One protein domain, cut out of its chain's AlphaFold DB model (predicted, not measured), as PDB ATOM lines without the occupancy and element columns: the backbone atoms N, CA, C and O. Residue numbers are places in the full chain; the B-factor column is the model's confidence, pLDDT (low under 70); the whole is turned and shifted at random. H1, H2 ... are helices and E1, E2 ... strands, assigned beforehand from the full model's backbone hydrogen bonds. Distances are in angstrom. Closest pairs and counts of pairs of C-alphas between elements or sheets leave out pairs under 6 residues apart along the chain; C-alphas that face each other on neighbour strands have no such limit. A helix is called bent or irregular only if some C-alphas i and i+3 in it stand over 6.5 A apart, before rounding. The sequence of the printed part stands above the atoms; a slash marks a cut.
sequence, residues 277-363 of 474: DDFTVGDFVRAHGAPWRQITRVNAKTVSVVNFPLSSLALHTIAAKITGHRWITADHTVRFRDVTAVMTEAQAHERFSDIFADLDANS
ATOM      1  N   ASP A 277     210.589  -3.170 -14.262       93.56
ATOM      2  CA  ASP A 277     212.032  -3.280 -14.032       93.56
ATOM      3  C   ASP A 277     212.837  -2.202 -14.778       93.56
ATOM      4  O   ASP A 277     214.020  -2.028 -14.507       93.56
ATOM      5  N   ASP A 278     212.179  -1.417 -15.639       93.56
ATOM      6  CA  ASP A 278     212.759  -0.246 -16.309       93.56
ATOM      7  C   ASP A 278     212.776   1.014 -15.424       93.56
ATOM      8  O   ASP A 278     213.226   2.074 -15.856       93.56
ATOM      9  N   PHE A 279     212.240   0.933 -14.202       95.62
ATOM     10  CA  PHE A 279     212.099   2.079 -13.310       95.62
ATOM     11  C   PHE A 279     212.719   1.812 -11.943       95.62
ATOM     12  O   PHE A 279     212.349   0.856 -11.255       95.62
ATOM     13  N   THR A 280     213.559   2.743 -11.489       95.69
ATOM     14  CA  THR A 280     214.092   2.762 -10.121       95.69
ATOM     15  C   THR A 280     213.579   3.988  -9.372       95.69
ATOM     16  O   THR A 280     213.349   5.053  -9.943       95.69
ATOM     17  N   VAL A 281     213.355   3.852  -8.063       93.38
ATOM     18  CA  VAL A 281     213.061   5.015  -7.211       93.38
ATOM     19  C   VAL A 281     214.286   5.931  -7.200       93.38
ATOM     20  O   VAL A 281     215.389   5.444  -6.988       93.38
ATOM     21  N   GLY A 282     214.084   7.232  -7.406       88.31
ATOM     22  CA  GLY A 282     215.164   8.215  -7.556       88.31
ATOM     23  C   GLY A 282     215.406   8.651  -9.004       88.31
ATOM     24  O   GLY A 282     215.753   9.810  -9.220       88.31
ATOM     25  N   ASP A 283     215.110   7.790  -9.985       93.81
ATOM     26  CA  ASP A 283     215.208   8.119 -11.413       93.81
ATOM     27  C   ASP A 283     214.140   9.129 -11.848       93.81
ATOM     28  O   ASP A 283     213.183   9.421 -11.128       93.81
ATOM     29  N   PHE A 284     214.267   9.648 -13.066       92.44
ATOM     30  CA  PHE A 284     213.366  10.639 -13.633       92.44
ATOM     31  C   PHE A 284     212.606  10.087 -14.831       92.44
ATOM     32  O   PHE A 284     213.158   9.415 -15.700       92.44
ATOM     33  N   VAL A 285     211.329  10.446 -14.925       93.62
ATOM     34  CA  VAL A 285     210.480  10.111 -16.071       93.62
ATOM     35  C   VAL A 285     209.855  11.352 -16.675       93.62
ATOM     36  O   VAL A 285     209.598  12.345 -15.991       93.62
ATOM     37  N   ARG A 286     209.553  11.274 -17.969       90.94
ATOM     38  CA  ARG A 286     208.808  12.302 -18.694       90.94
ATOM     39  C   ARG A 286     207.527  11.721 -19.275       90.94
ATOM     40  O   ARG A 286     207.575  10.725 -19.995       90.94
ATOM     41  N   ALA A 287     206.392  12.367 -19.027       88.69
ATOM     42  CA  ALA A 287     205.081  11.936 -19.514       88.69
ATOM     43  C   ALA A 287     204.222  13.133 -19.939       88.69
ATOM     44  O   ALA A 287     204.398  14.230 -19.417       88.69
ATOM     45  N   HIS A 288     203.287  12.932 -20.874       80.38
ATOM     46  CA  HIS A 288     202.292  13.939 -21.295       80.38
ATOM     47  C   HIS A 288     202.853  15.315 -21.720       80.38
ATOM     48  O   HIS A 288     202.203  16.334 -21.513       80.38
ATOM     49  N   GLY A 289     204.072  15.374 -22.270       75.31
ATOM     50  CA  GLY A 289     204.725  16.650 -22.608       75.31
ATOM     51  C   GLY A 289     205.096  17.515 -21.392       75.31
ATOM     52  O   GLY A 289     205.464  18.673 -21.556       75.31
ATOM     53  N   ALA A 290     205.003  16.962 -20.180       76.69
ATOM     54  CA  ALA A 290     205.413  17.598 -18.936       76.69
ATOM     55  C   ALA A 290     206.949  17.565 -18.781       76.69
ATOM     56  O   ALA A 290     207.618  16.800 -19.482       76.69
ATOM     57  N   PRO A 291     207.523  18.354 -17.854       83.12
ATOM     58  CA  PRO A 291     208.943  18.254 -17.529       83.12
ATOM     59  C   PRO A 291     209.313  16.915 -16.884       83.12
ATOM     60  O   PRO A 291     208.440  16.120 -16.520       83.12
ATOM     61  N   TRP A 292     210.617  16.675 -16.737       89.31
ATOM     62  CA  TRP A 292     211.147  15.499 -16.047       89.31
ATOM     63  C   TRP A 292     210.713  15.498 -14.583       89.31
ATOM     64  O   TRP A 292     210.849  16.513 -13.911       89.31
ATOM     65  N   ARG A 293     210.204  14.376 -14.070       88.50
ATOM     66  CA  ARG A 293     209.762  14.241 -12.673       88.50
ATOM     67  C   ARG A 293     210.412  13.033 -12.020       88.50
ATOM     68  O   ARG A 293     210.412  11.954 -12.608       88.50
ATOM     69  N   GLN A 294     210.915  13.214 -10.804       89.44
ATOM     70  CA  GLN A 294     211.554  12.159 -10.028       89.44
ATOM     71  C   GLN A 294     210.532  11.114  -9.577       89.44
ATOM     72  O   GLN A 294     209.442  11.458  -9.112       89.44
ATOM     73  N   ILE A 295     210.900   9.844  -9.684       92.06
ATOM     74  CA  ILE A 295     210.128   8.694  -9.233       92.06
ATOM     75  C   ILE A 295     210.270   8.565  -7.717       92.06
ATOM     76  O   ILE A 295     211.366   8.408  -7.185       92.06
ATOM     77  N   THR A 296     209.140   8.569  -7.016       90.25
ATOM     78  CA  THR A 296     209.057   8.364  -5.563       90.25
ATOM     79  C   THR A 296     208.622   6.949  -5.194       90.25
ATOM     80  O   THR A 296     208.926   6.473  -4.100       90.25
ATOM     81  N   ARG A 297     207.917   6.251  -6.096       91.06
ATOM     82  CA  ARG A 297     207.506   4.852  -5.924       91.06
ATOM     83  C   ARG A 297     207.331   4.163  -7.269       91.06
ATOM     84  O   ARG A 297     206.769   4.741  -8.195       91.06
ATOM     85  N   VAL A 298     207.701   2.889  -7.334       95.31
ATOM     86  CA  VAL A 298     207.439   2.023  -8.487       95.31
ATOM     87  C   VAL A 298     206.379   0.988  -8.108       95.31
ATOM     88  O   VAL A 298     206.575   0.189  -7.191       95.31
ATOM     89  N   ASN A 299     205.239   1.010  -8.798       94.19
ATOM     90  CA  ASN A 299     204.155   0.035  -8.650       94.19
ATOM     91  C   ASN A 299     204.170  -0.955  -9.829       94.19
ATOM     92  O   ASN A 299     204.958  -0.829 -10.755       94.19
ATOM     93  N   ALA A 300     203.256  -1.929  -9.849       91.25
ATOM     94  CA  ALA A 300     203.231  -2.960 -10.897       91.25
ATOM     95  C   ALA A 300     202.907  -2.447 -12.319       91.25
ATOM     96  O   ALA A 300     203.275  -3.091 -13.294       91.25
ATOM     97  N   LYS A 301     202.177  -1.330 -12.449       90.12
ATOM     98  CA  LYS A 301     201.736  -0.764 -13.747       90.12
ATOM     99  C   LYS A 301     201.946   0.751 -13.864       90.12
ATOM    100  O   LYS A 301     201.538   1.374 -14.847       90.12
ATOM    101  N   THR A 302     202.458   1.366 -12.805       94.06
ATOM    102  CA  THR A 302     202.538   2.820 -12.664       94.06
ATOM    103  C   THR A 302     203.771   3.200 -11.865       94.06
ATOM    104  O   THR A 302     204.211   2.434 -11.008       94.06
ATOM    105  N   VAL A 303     204.284   4.397 -12.104       94.06
ATOM    106  CA  VAL A 303     205.227   5.065 -11.211       94.06
ATOM    107  C   VAL A 303     204.523   6.230 -10.530       94.06
ATOM    108  O   VAL A 303     203.714   6.936 -11.132       94.06
ATOM    109  N   SER A 304     204.803   6.414  -9.252       92.38
ATOM    110  CA  SER A 304     204.437   7.615  -8.522       92.38
ATOM    111  C   SER A 304     205.594   8.596  -8.663       92.38
ATOM    112  O   SER A 304     206.741   8.231  -8.411       92.38
ATOM    113  N   VAL A 305     205.305   9.806  -9.130       88.81
ATOM    114  CA  VAL A 305     206.298  10.846  -9.400       88.81
ATOM    115  C   VAL A 305     206.022  12.077  -8.560       88.81
ATOM    116  O   VAL A 305     204.874  12.346  -8.197       88.81
ATOM    117  N   VAL A 306     207.062  12.860  -8.295       80.81
ATOM    118  CA  VAL A 306     206.919  14.142  -7.603       80.81
ATOM    119  C   VAL A 306     205.927  15.023  -8.362       80.81
ATOM    120  O   VAL A 306     206.017  15.206  -9.581       80.81
ATOM    121  N   ASN A 307     204.950  15.557  -7.631       76.00
ATOM    122  CA  ASN A 307     203.970  16.479  -8.172       76.00
ATOM    123  C   ASN A 307     204.065  17.836  -7.493       76.00
ATOM    124  O   ASN A 307     204.018  17.952  -6.266       76.00
ATOM    125  N   PHE A 308     204.112  18.861  -8.330       67.44
ATOM    126  CA  PHE A 308     203.987  20.241  -7.915       67.44
ATOM    127  C   PHE A 308     202.600  20.738  -8.309       67.44
ATOM    128  O   PHE A 308     202.220  20.576  -9.472       67.44
ATOM    129  N   PRO A 309     201.825  21.338  -7.390       56.09
ATOM    130  CA  PRO A 309     200.715  22.182  -7.798       56.09
ATOM    131  C   PRO A 309     201.348  23.384  -8.508       56.09
ATOM    132  O   PRO A 309     201.859  24.294  -7.862       56.09
ATOM    133  N   LEU A 310     201.446  23.304  -9.834       51.59
ATOM    134  CA  LEU A 310     202.160  24.278 -10.650       51.59
ATOM    135  C   LEU A 310     201.566  25.672 -10.426       51.59
ATOM    136  O   LEU A 310     200.407  25.925 -10.751       51.59
ATOM    137  N   SER A 311     202.401  26.590  -9.942       47.47
ATOM    138  CA  SER A 311     202.337  27.962 -10.429       47.47
ATOM    139  C   SER A 311     202.656  27.911 -11.923       47.47
ATOM    140  O   SER A 311     203.669  27.338 -12.322       47.47
ATOM    141  N   SER A 312     201.804  28.502 -12.758       42.78
ATOM    142  CA  SER A 312     201.988  28.593 -14.213       42.78
ATOM    143  C   SER A 312     203.221  29.408 -14.638       42.78
ATOM    144  O   SER A 312     203.455  29.571 -15.830       42.78
ATOM    145  N   LEU A 313     203.987  29.945 -13.682       39.59
ATOM    146  CA  LEU A 313     205.123  30.838 -13.910       39.59
ATOM    147  C   LEU A 313     206.488  30.149 -13.784       39.59
ATOM    148  O   LEU A 313     207.488  30.739 -14.184       39.59
ATOM    149  N   ALA A 314     206.556  28.918 -13.270       50.34
ATOM    150  CA  ALA A 314     207.817  28.196 -13.131       50.34
ATOM    151  C   ALA A 314     207.904  27.055 -14.154       50.34
ATOM    152  O   ALA A 314     207.393  25.952 -13.944       50.34
ATOM    153  N   LEU A 315     208.553  27.327 -15.287       51.19
ATOM    154  CA  LEU A 315     208.981  26.298 -16.234       51.19
ATOM    155  C   LEU A 315     210.182  25.557 -15.633       51.19
ATOM    156  O   LEU A 315     211.330  25.854 -15.947       51.19
ATOM    157  N   HIS A 316     209.934  24.609 -14.734       58.56
ATOM    158  CA  HIS A 316     210.992  23.710 -14.281       58.56
ATOM    159  C   HIS A 316     211.235  22.653 -15.353       58.56
ATOM    160  O   HIS A 316     210.320  21.903 -15.675       58.56
ATOM    161  N   THR A 317     212.454  22.560 -15.888       67.56
ATOM    162  CA  THR A 317     212.841  21.499 -16.837       67.56
ATOM    163  C   THR A 317     212.885  20.120 -16.162       67.56
ATOM    164  O   THR A 317     212.623  19.099 -16.807       67.56
ATOM    165  N   ILE A 318     213.155  20.100 -14.850       75.25
ATOM    166  CA  ILE A 318     213.234  18.914 -13.994       75.25
ATOM    167  C   ILE A 318     212.641  19.191 -12.603       75.25
ATOM    168  O   ILE A 318     212.779  20.281 -12.059       75.25
ATOM    169  N   ALA A 319     211.953  18.196 -12.046       73.88
ATOM    170  CA  ALA A 319     211.207  18.249 -10.796       73.88
ATOM    171  C   ALA A 319     211.610  17.066  -9.901       73.88
ATOM    172  O   ALA A 319     211.180  15.933 -10.119       73.88
ATOM    173  N   ALA A 320     212.419  17.334  -8.880       71.44
ATOM    174  CA  ALA A 320     212.854  16.386  -7.855       71.44
ATOM    175  C   ALA A 320     212.220  16.683  -6.488       71.44
ATOM    176  O   ALA A 320     211.760  17.795  -6.222       71.44
ATOM    177  N   LYS A 321     212.233  15.717  -5.566       64.88
ATOM    178  CA  LYS A 321     211.724  15.932  -4.200       64.88
ATOM    179  C   LYS A 321     212.516  17.028  -3.472       64.88
ATOM    180  O   LYS A 321     211.953  17.730  -2.638       64.88
ATOM    181  N   ILE A 322     213.792  17.187  -3.828       57.16
ATOM    182  CA  ILE A 322     214.705  18.203  -3.288       57.16
ATOM    183  C   ILE A 322     214.443  19.583  -3.920       57.16
ATOM    184  O   ILE A 322     214.457  20.575  -3.205       57.16
ATOM    185  N   THR A 323     214.025  19.657  -5.199       53.34
ATOM    186  CA  THR A 323     213.496  20.904  -5.835       53.34
ATOM    187  C   THR A 323     212.145  21.340  -5.264       53.34
ATOM    188  O   THR A 323     211.480  22.244  -5.769       53.34
ATOM    189  N   GLY A 324     211.699  20.628  -4.235       55.53
ATOM    190  CA  GLY A 324     210.432  20.769  -3.588       55.53
ATOM    191  C   GLY A 324     210.164  22.170  -3.088       55.53
ATOM    192  O   GLY A 324     210.521  22.452  -1.952       55.53
ATOM    193  N   HIS A 325     209.415  22.999  -3.826       57.38
ATOM    194  CA  HIS A 325     208.659  24.067  -3.170       57.38
ATOM    195  C   HIS A 325     207.936  23.430  -1.970       57.38
ATOM    196  O   HIS A 325     207.490  22.279  -2.081       57.38
ATOM    197  N   ARG A 326     207.790  24.146  -0.844       65.19
ATOM    198  CA  ARG A 326     207.200  23.691   0.449       65.19
ATOM    199  C   ARG A 326     205.804  23.034   0.354       65.19
ATOM    200  O   ARG A 326     205.179  22.652   1.338       65.19
ATOM    201  N   TRP A 327     205.314  22.921  -0.869       60.62
ATOM    202  CA  TRP A 327     204.049  22.470  -1.383       60.62
ATOM    203  C   TRP A 327     204.092  21.159  -2.170       60.62
ATOM    204  O   TRP A 327     203.117  20.908  -2.878       60.62
ATOM    205  N   ILE A 328     205.130  20.314  -2.067       59.34
ATOM    206  CA  ILE A 328     205.029  18.942  -2.603       59.34
ATOM    207  C   ILE A 328     203.772  18.305  -2.005       59.34
ATOM    208  O   ILE A 328     203.701  18.013  -0.806       59.34
ATOM    209  N   THR A 329     202.757  18.130  -2.842       56.94
ATOM    210  CA  THR A 329     201.466  17.568  -2.455       56.94
ATOM    211  C   THR A 329     201.205  16.359  -3.298       56.94
ATOM    212  O   THR A 329     200.902  16.504  -4.477       56.94
ATOM    213  N   ALA A 330     201.271  15.214  -2.617       61.28
ATOM    214  CA  ALA A 330     200.985  13.877  -3.106       61.28
ATOM    215  C   ALA A 330     201.811  13.458  -4.328       61.28
ATOM    216  O   ALA A 330     202.082  14.227  -5.245       61.28
ATOM    217  N   ASP A 331     202.200  12.192  -4.362       74.44
ATOM    218  CA  ASP A 331     202.793  11.662  -5.576       74.44
ATOM    219  C   ASP A 331     201.730  11.631  -6.687       74.44
ATOM    220  O   ASP A 331     200.595  11.191  -6.474       74.44
ATOM    221  N   HIS A 332     202.081  12.089  -7.887       85.12
ATOM    222  CA  HIS A 332     201.229  11.921  -9.058       85.12
ATOM    223  C   HIS A 332     201.472  10.540  -9.655       85.12
ATOM    224  O   HIS A 332     202.609  10.129  -9.854       85.12
ATOM    225  N   THR A 333     200.405   9.803  -9.940       91.75
ATOM    226  CA  THR A 333     200.529   8.463 -10.521       91.75
ATOM    227  C   THR A 333     200.559   8.558 -12.041       91.75
ATOM    228  O   THR A 333     199.573   8.965 -12.651       91.75
ATOM    229  N   VAL A 334     201.664   8.128 -12.646       91.62
ATOM    230  CA  VAL A 334     201.866   8.044 -14.098       91.62
ATOM    231  C   VAL A 334     201.863   6.573 -14.507       91.62
ATOM    232  O   VAL A 334     202.553   5.752 -13.901       91.62
ATOM    233  N   ARG A 335     201.082   6.193 -15.526       92.38
ATOM    234  CA  ARG A 335     201.100   4.812 -16.043       92.38
ATOM    235  C   ARG A 335     202.314   4.605 -16.941       92.38
ATOM    236  O   ARG A 335     202.687   5.513 -17.671       92.38
ATOM    237  N   PHE A 336     202.875   3.395 -16.959       91.75
ATOM    238  CA  PHE A 336     204.069   3.090 -17.767       91.75
ATOM    239  C   PHE A 336     203.904   3.459 -19.245       91.75
ATOM    240  O   PHE A 336     204.763   4.099 -19.832       91.75
ATOM    241  N   ARG A 337     202.743   3.156 -19.825       87.31
ATOM    242  CA  ARG A 337     202.395   3.490 -21.218       87.31
ATOM    243  C   ARG A 337     202.341   4.991 -21.542       87.31
ATOM    244  O   ARG A 337     202.308   5.332 -22.718       87.31
ATOM    245  N   ASP A 338     202.234   5.850 -20.529       89.81
ATOM    246  CA  ASP A 338     202.204   7.307 -20.684       89.81
ATOM    247  C   ASP A 338     203.620   7.913 -20.553       89.81
ATOM    248  O   ASP A 338     203.825   9.094 -20.849       89.81
ATOM    249  N   VAL A 339     204.607   7.106 -20.137       91.62
ATOM    250  CA  VAL A 339     206.015   7.497 -20.062       91.62
ATOM    251  C   VAL A 339     206.624   7.512 -21.461       91.62
ATOM    252  O   VAL A 339     206.636   6.521 -22.186       91.62
ATOM    253  N   THR A 340     207.179   8.663 -21.815       90.69
ATOM    254  CA  THR A 340     207.835   8.919 -23.104       90.69
ATOM    255  C   THR A 340     209.350   8.783 -23.034       90.69
ATOM    256  O   THR A 340     209.979   8.523 -24.053       90.69
ATOM    257  N   ALA A 341     209.942   8.976 -21.853       91.81
ATOM    258  CA  ALA A 341     211.379   8.870 -21.640       91.81
ATOM    259  C   ALA A 341     211.697   8.626 -20.158       91.81
ATOM    260  O   ALA A 341     210.943   9.064 -19.282       91.81
ATOM    261  N   VAL A 342     212.832   7.970 -19.915       94.44
ATOM    262  CA  VAL A 342     213.418   7.698 -18.596       94.44
ATOM    263  C   VAL A 342     214.851   8.222 -18.594       94.44
ATOM    264  O   VAL A 342     215.500   8.253 -19.640       94.44
ATOM    265  N   MET A 343     215.317   8.683 -17.442       94.00
ATOM    266  CA  MET A 343     216.672   9.172 -17.228       94.00
ATOM    267  C   MET A 343     217.098   8.778 -15.819       94.00
ATOM    268  O   MET A 343     216.342   9.010 -14.872       94.00
ATOM    269  N   THR A 344     218.282   8.184 -15.679       95.12
ATOM    270  CA  THR A 344     218.781   7.807 -14.353       95.12
ATOM    271  C   THR A 344     219.106   9.045 -13.527       95.12
ATOM    272  O   THR A 344     219.347  10.122 -14.079       95.12
ATOM    273  N   GLU A 345     219.148   8.909 -12.204       90.19
ATOM    274  CA  GLU A 345     219.580  10.007 -11.329       90.19
ATOM    275  C   GLU A 345     220.967  10.547 -11.731       90.19
ATOM    276  O   GLU A 345     221.127  11.748 -11.924       90.19
ATOM    277  N   ALA A 346     221.942   9.672 -11.997       90.69
ATOM    278  CA  ALA A 346     223.280  10.082 -12.436       90.69
ATOM    279  C   ALA A 346     223.263  10.885 -13.754       90.69
ATOM    280  O   ALA A 346     223.909  11.927 -13.855       90.69
ATOM    281  N   GLN A 347     222.480  10.444 -14.745       92.75
ATOM    282  CA  GLN A 347     222.304  11.181 -16.003       92.75
ATOM    283  C   GLN A 347     221.604  12.525 -15.788       92.75
ATOM    284  O   GLN A 347     221.877  13.488 -16.503       92.75
ATOM    285  N   ALA A 348     220.693  12.604 -14.814       88.69
ATOM    286  CA  ALA A 348     220.039  13.850 -14.447       88.69
ATOM    287  C   ALA A 348     221.049  14.856 -13.880       88.69
ATOM    288  O   ALA A 348     221.060  16.001 -14.331       88.69
ATOM    289  N   HIS A 349     221.915  14.415 -12.961       86.75
ATOM    290  CA  HIS A 349     222.990  15.232 -12.386       86.75
ATOM    291  C   HIS A 349     223.992  15.710 -13.445       86.75
ATOM    292  O   HIS A 349     224.427  16.855 -13.401       86.75
ATOM    293  N   GLU A 350     224.326  14.871 -14.427       90.56
ATOM    294  CA  GLU A 350     225.203  15.263 -15.535       90.56
ATOM    295  C   GLU A 350     224.533  16.289 -16.463       90.56
ATOM    296  O   GLU A 350     225.130  17.303 -16.828       90.56
ATOM    297  N   ARG A 351     223.271  16.046 -16.836       88.88
ATOM    298  CA  ARG A 351     222.536  16.860 -17.814       88.88
ATOM    299  C   ARG A 351     222.080  18.213 -17.269       88.88
ATOM    300  O   ARG A 351     221.961  19.159 -18.046       88.88
ATOM    301  N   PHE A 352     221.762  18.282 -15.981       85.62
ATOM    302  CA  PHE A 352     221.220  19.461 -15.301       85.62
ATOM    303  C   PHE A 352     222.120  19.870 -14.131       85.62
ATOM    304  O   PHE A 352     221.650  20.097 -13.017       85.62
ATOM    305  N   SER A 353     223.431  19.887 -14.372       84.25
ATOM    306  CA  SER A 353     224.452  20.077 -13.339       84.25
ATOM    307  C   SER A 353     224.351  21.415 -12.611       84.25
ATOM    308  O   SER A 353     224.598  21.467 -11.414       84.25
ATOM    309  N   ASP A 354     223.930  22.474 -13.299       78.50
ATOM    310  CA  ASP A 354     223.619  23.788 -12.733       78.50
ATOM    311  C   ASP A 354     222.472  23.714 -11.717       78.50
ATOM    312  O   ASP A 354     222.606  24.157 -10.578       78.50
ATOM    313  N   ILE A 355     221.370  23.069 -12.108       74.62
ATOM    314  CA  ILE A 355     220.196  22.888 -11.254       74.62
ATOM    315  C   ILE A 355     220.561  22.031 -10.040       74.62
ATOM    316  O   ILE A 355     220.196  22.377  -8.921       74.62
ATOM    317  N   PHE A 356     221.271  20.917 -10.234       76.88
ATOM    318  CA  PHE A 356     221.656  20.043  -9.123       76.88
ATOM    319  C   PHE A 356     222.721  20.656  -8.211       76.88
ATOM    320  O   PHE A 356     222.629  20.453  -7.007       76.88
ATOM    321  N   ALA A 357     223.648  21.472  -8.720       76.75
ATOM    322  CA  ALA A 357     224.599  22.201  -7.879       76.75
ATOM    323  C   ALA A 357     223.886  23.152  -6.901       76.75
ATOM    324  O   ALA A 357     224.202  23.160  -5.710       76.75
ATOM    325  N   ASP A 358     222.880  23.892  -7.376       66.06
ATOM    326  CA  ASP A 358     222.055  24.755  -6.523       66.06
ATOM    327  C   ASP A 358     221.230  23.949  -5.505       66.06
ATOM    328  O   ASP A 358     221.017  24.398  -4.376       66.06
ATOM    329  N   LEU A 359     220.759  22.754  -5.879       65.00
ATOM    330  CA  LEU A 359     219.995  21.875  -4.986       65.00
ATOM    331  C   LEU A 359     220.860  21.239  -3.902       65.00
ATOM    332  O   LEU A 359     220.450  21.207  -2.742       65.00
ATOM    333  N   ASP A 360     222.039  20.750  -4.273       71.19
ATOM    334  CA  ASP A 360     222.983  20.110  -3.360       71.19
ATOM    335  C   ASP A 360     223.537  21.137  -2.360       71.19
ATOM    336  O   ASP A 360     223.686  20.839  -1.171       71.19
ATOM    337  N   ALA A 361     223.750  22.382  -2.806       67.31
ATOM    338  CA  ALA A 361     224.133  23.497  -1.942       67.31
ATOM    339  C   ALA A 361     223.023  23.908  -0.953       67.31
ATOM    340  O   ALA A 361     223.326  24.338   0.160       67.31
ATOM    341  N   ASN A 362     221.748  23.744  -1.326       60.81
ATOM    342  CA  ASN A 362     220.577  24.152  -0.540       60.81
ATOM    343  C   ASN A 362     219.768  22.952  -0.021       60.81
ATOM    344  O   ASN A 362     218.535  22.936  -0.099       60.81
ATOM    345  N   SER A 363     220.447  21.930   0.510       64.62
ATOM    346  CA  SER A 363     219.767  20.761   1.077       64.62
ATOM    347  C   SER A 363     218.877  21.157   2.266       64.62
ATOM    348  O   SER A 363     219.324  21.389   3.389       64.62
TER     349      SER A 363
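What this domain is: This is residues 277 to 363 of the 474 residues of an uncharacterized protein of Nocardia nova (UniProt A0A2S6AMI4). A small sheet of five antiparallel strands, strongly twisted and bent round on itself without closing, makes one part of this domain; a long loop, residues 306 to 331, folds back on it, and two short helices follow the last strand, with H2 farthest out. The 87 printed residues hold five strands, then two helices, in the order E1 E2 E3 E4 E5 H1 H2, and the sheet runs E4 E3 E2 E1 E5. The class is mixed, helices and strands, with under half of the residues in named elements. The whole is compact, with a radius of gyration of the C-alphas of 12.3 A, and spans 35 by 27 by 21 A.

Where its parts are: Start at Asp 277 and go on to C-alpha 284 at (213.366, 10.639, -13.633), where E1, residues 284 to 287, begins. E2 is residues 292 to 298, 15.9 A from first to last C-alpha; find its start at (211.147, 15.499, -16.047). Then come E3, residues 302 to 305, E4, residues 332 to 335, and E5, residues 339 to 343, 11.2 A long. H1 is residues 345 to 351, 9.9 A long, and H2 is residues 353 to 361, 11.9 A long, ending at C-alpha 361 at (224.133, 23.497, -1.942).

How they stand to each other: E1 E2 E3 E4 form a meander, each strand the antiparallel neighbour of the one before. Look between E1 and E2, a hairpin, for N 285 and O 293, 2.9 A apart. E2 is staggered: residues 293 to 294 pair with E1, residues 295 to 298 with E3, where N 304 and O 297 are 2.8 A apart. In the hairpin of E3 and E4, N 303 and O 334 are 2.8 A apart. On the other side of E1, edge strand E5 is antiparallel to it at 161 degrees, with N 284 and O 343 2.8 A apart. Residues 318 to 319 pair in parallel with residues 292 to 293 of E2. H1 is on the sheet and only just over E5, with 3 of its 7 C-alphas falling there, and runs slantwise at 40 degrees on the local plane. H1 and H2 are close but not clearly touching, at a steep tilt of 57 degrees, opposite ways; their closest C-alphas, His 349 and Phe 356, are 6.0 A apart. H2 is not on the sheet. In H1 and H2 every O i to N i+4 pair is within hydrogen-bond range.

The domain as a whole: The C-alphas farthest apart, those of Arg 337 and Ala 361, are 35.3 A apart. The printed part has no cut. The one long link, E3 to E4, has 26 residues. Mean pLDDT of the printed part is 79.1; look for values under 70 at residues 308 to 317, 321 to 330, 358 to 359 and 361 to 363.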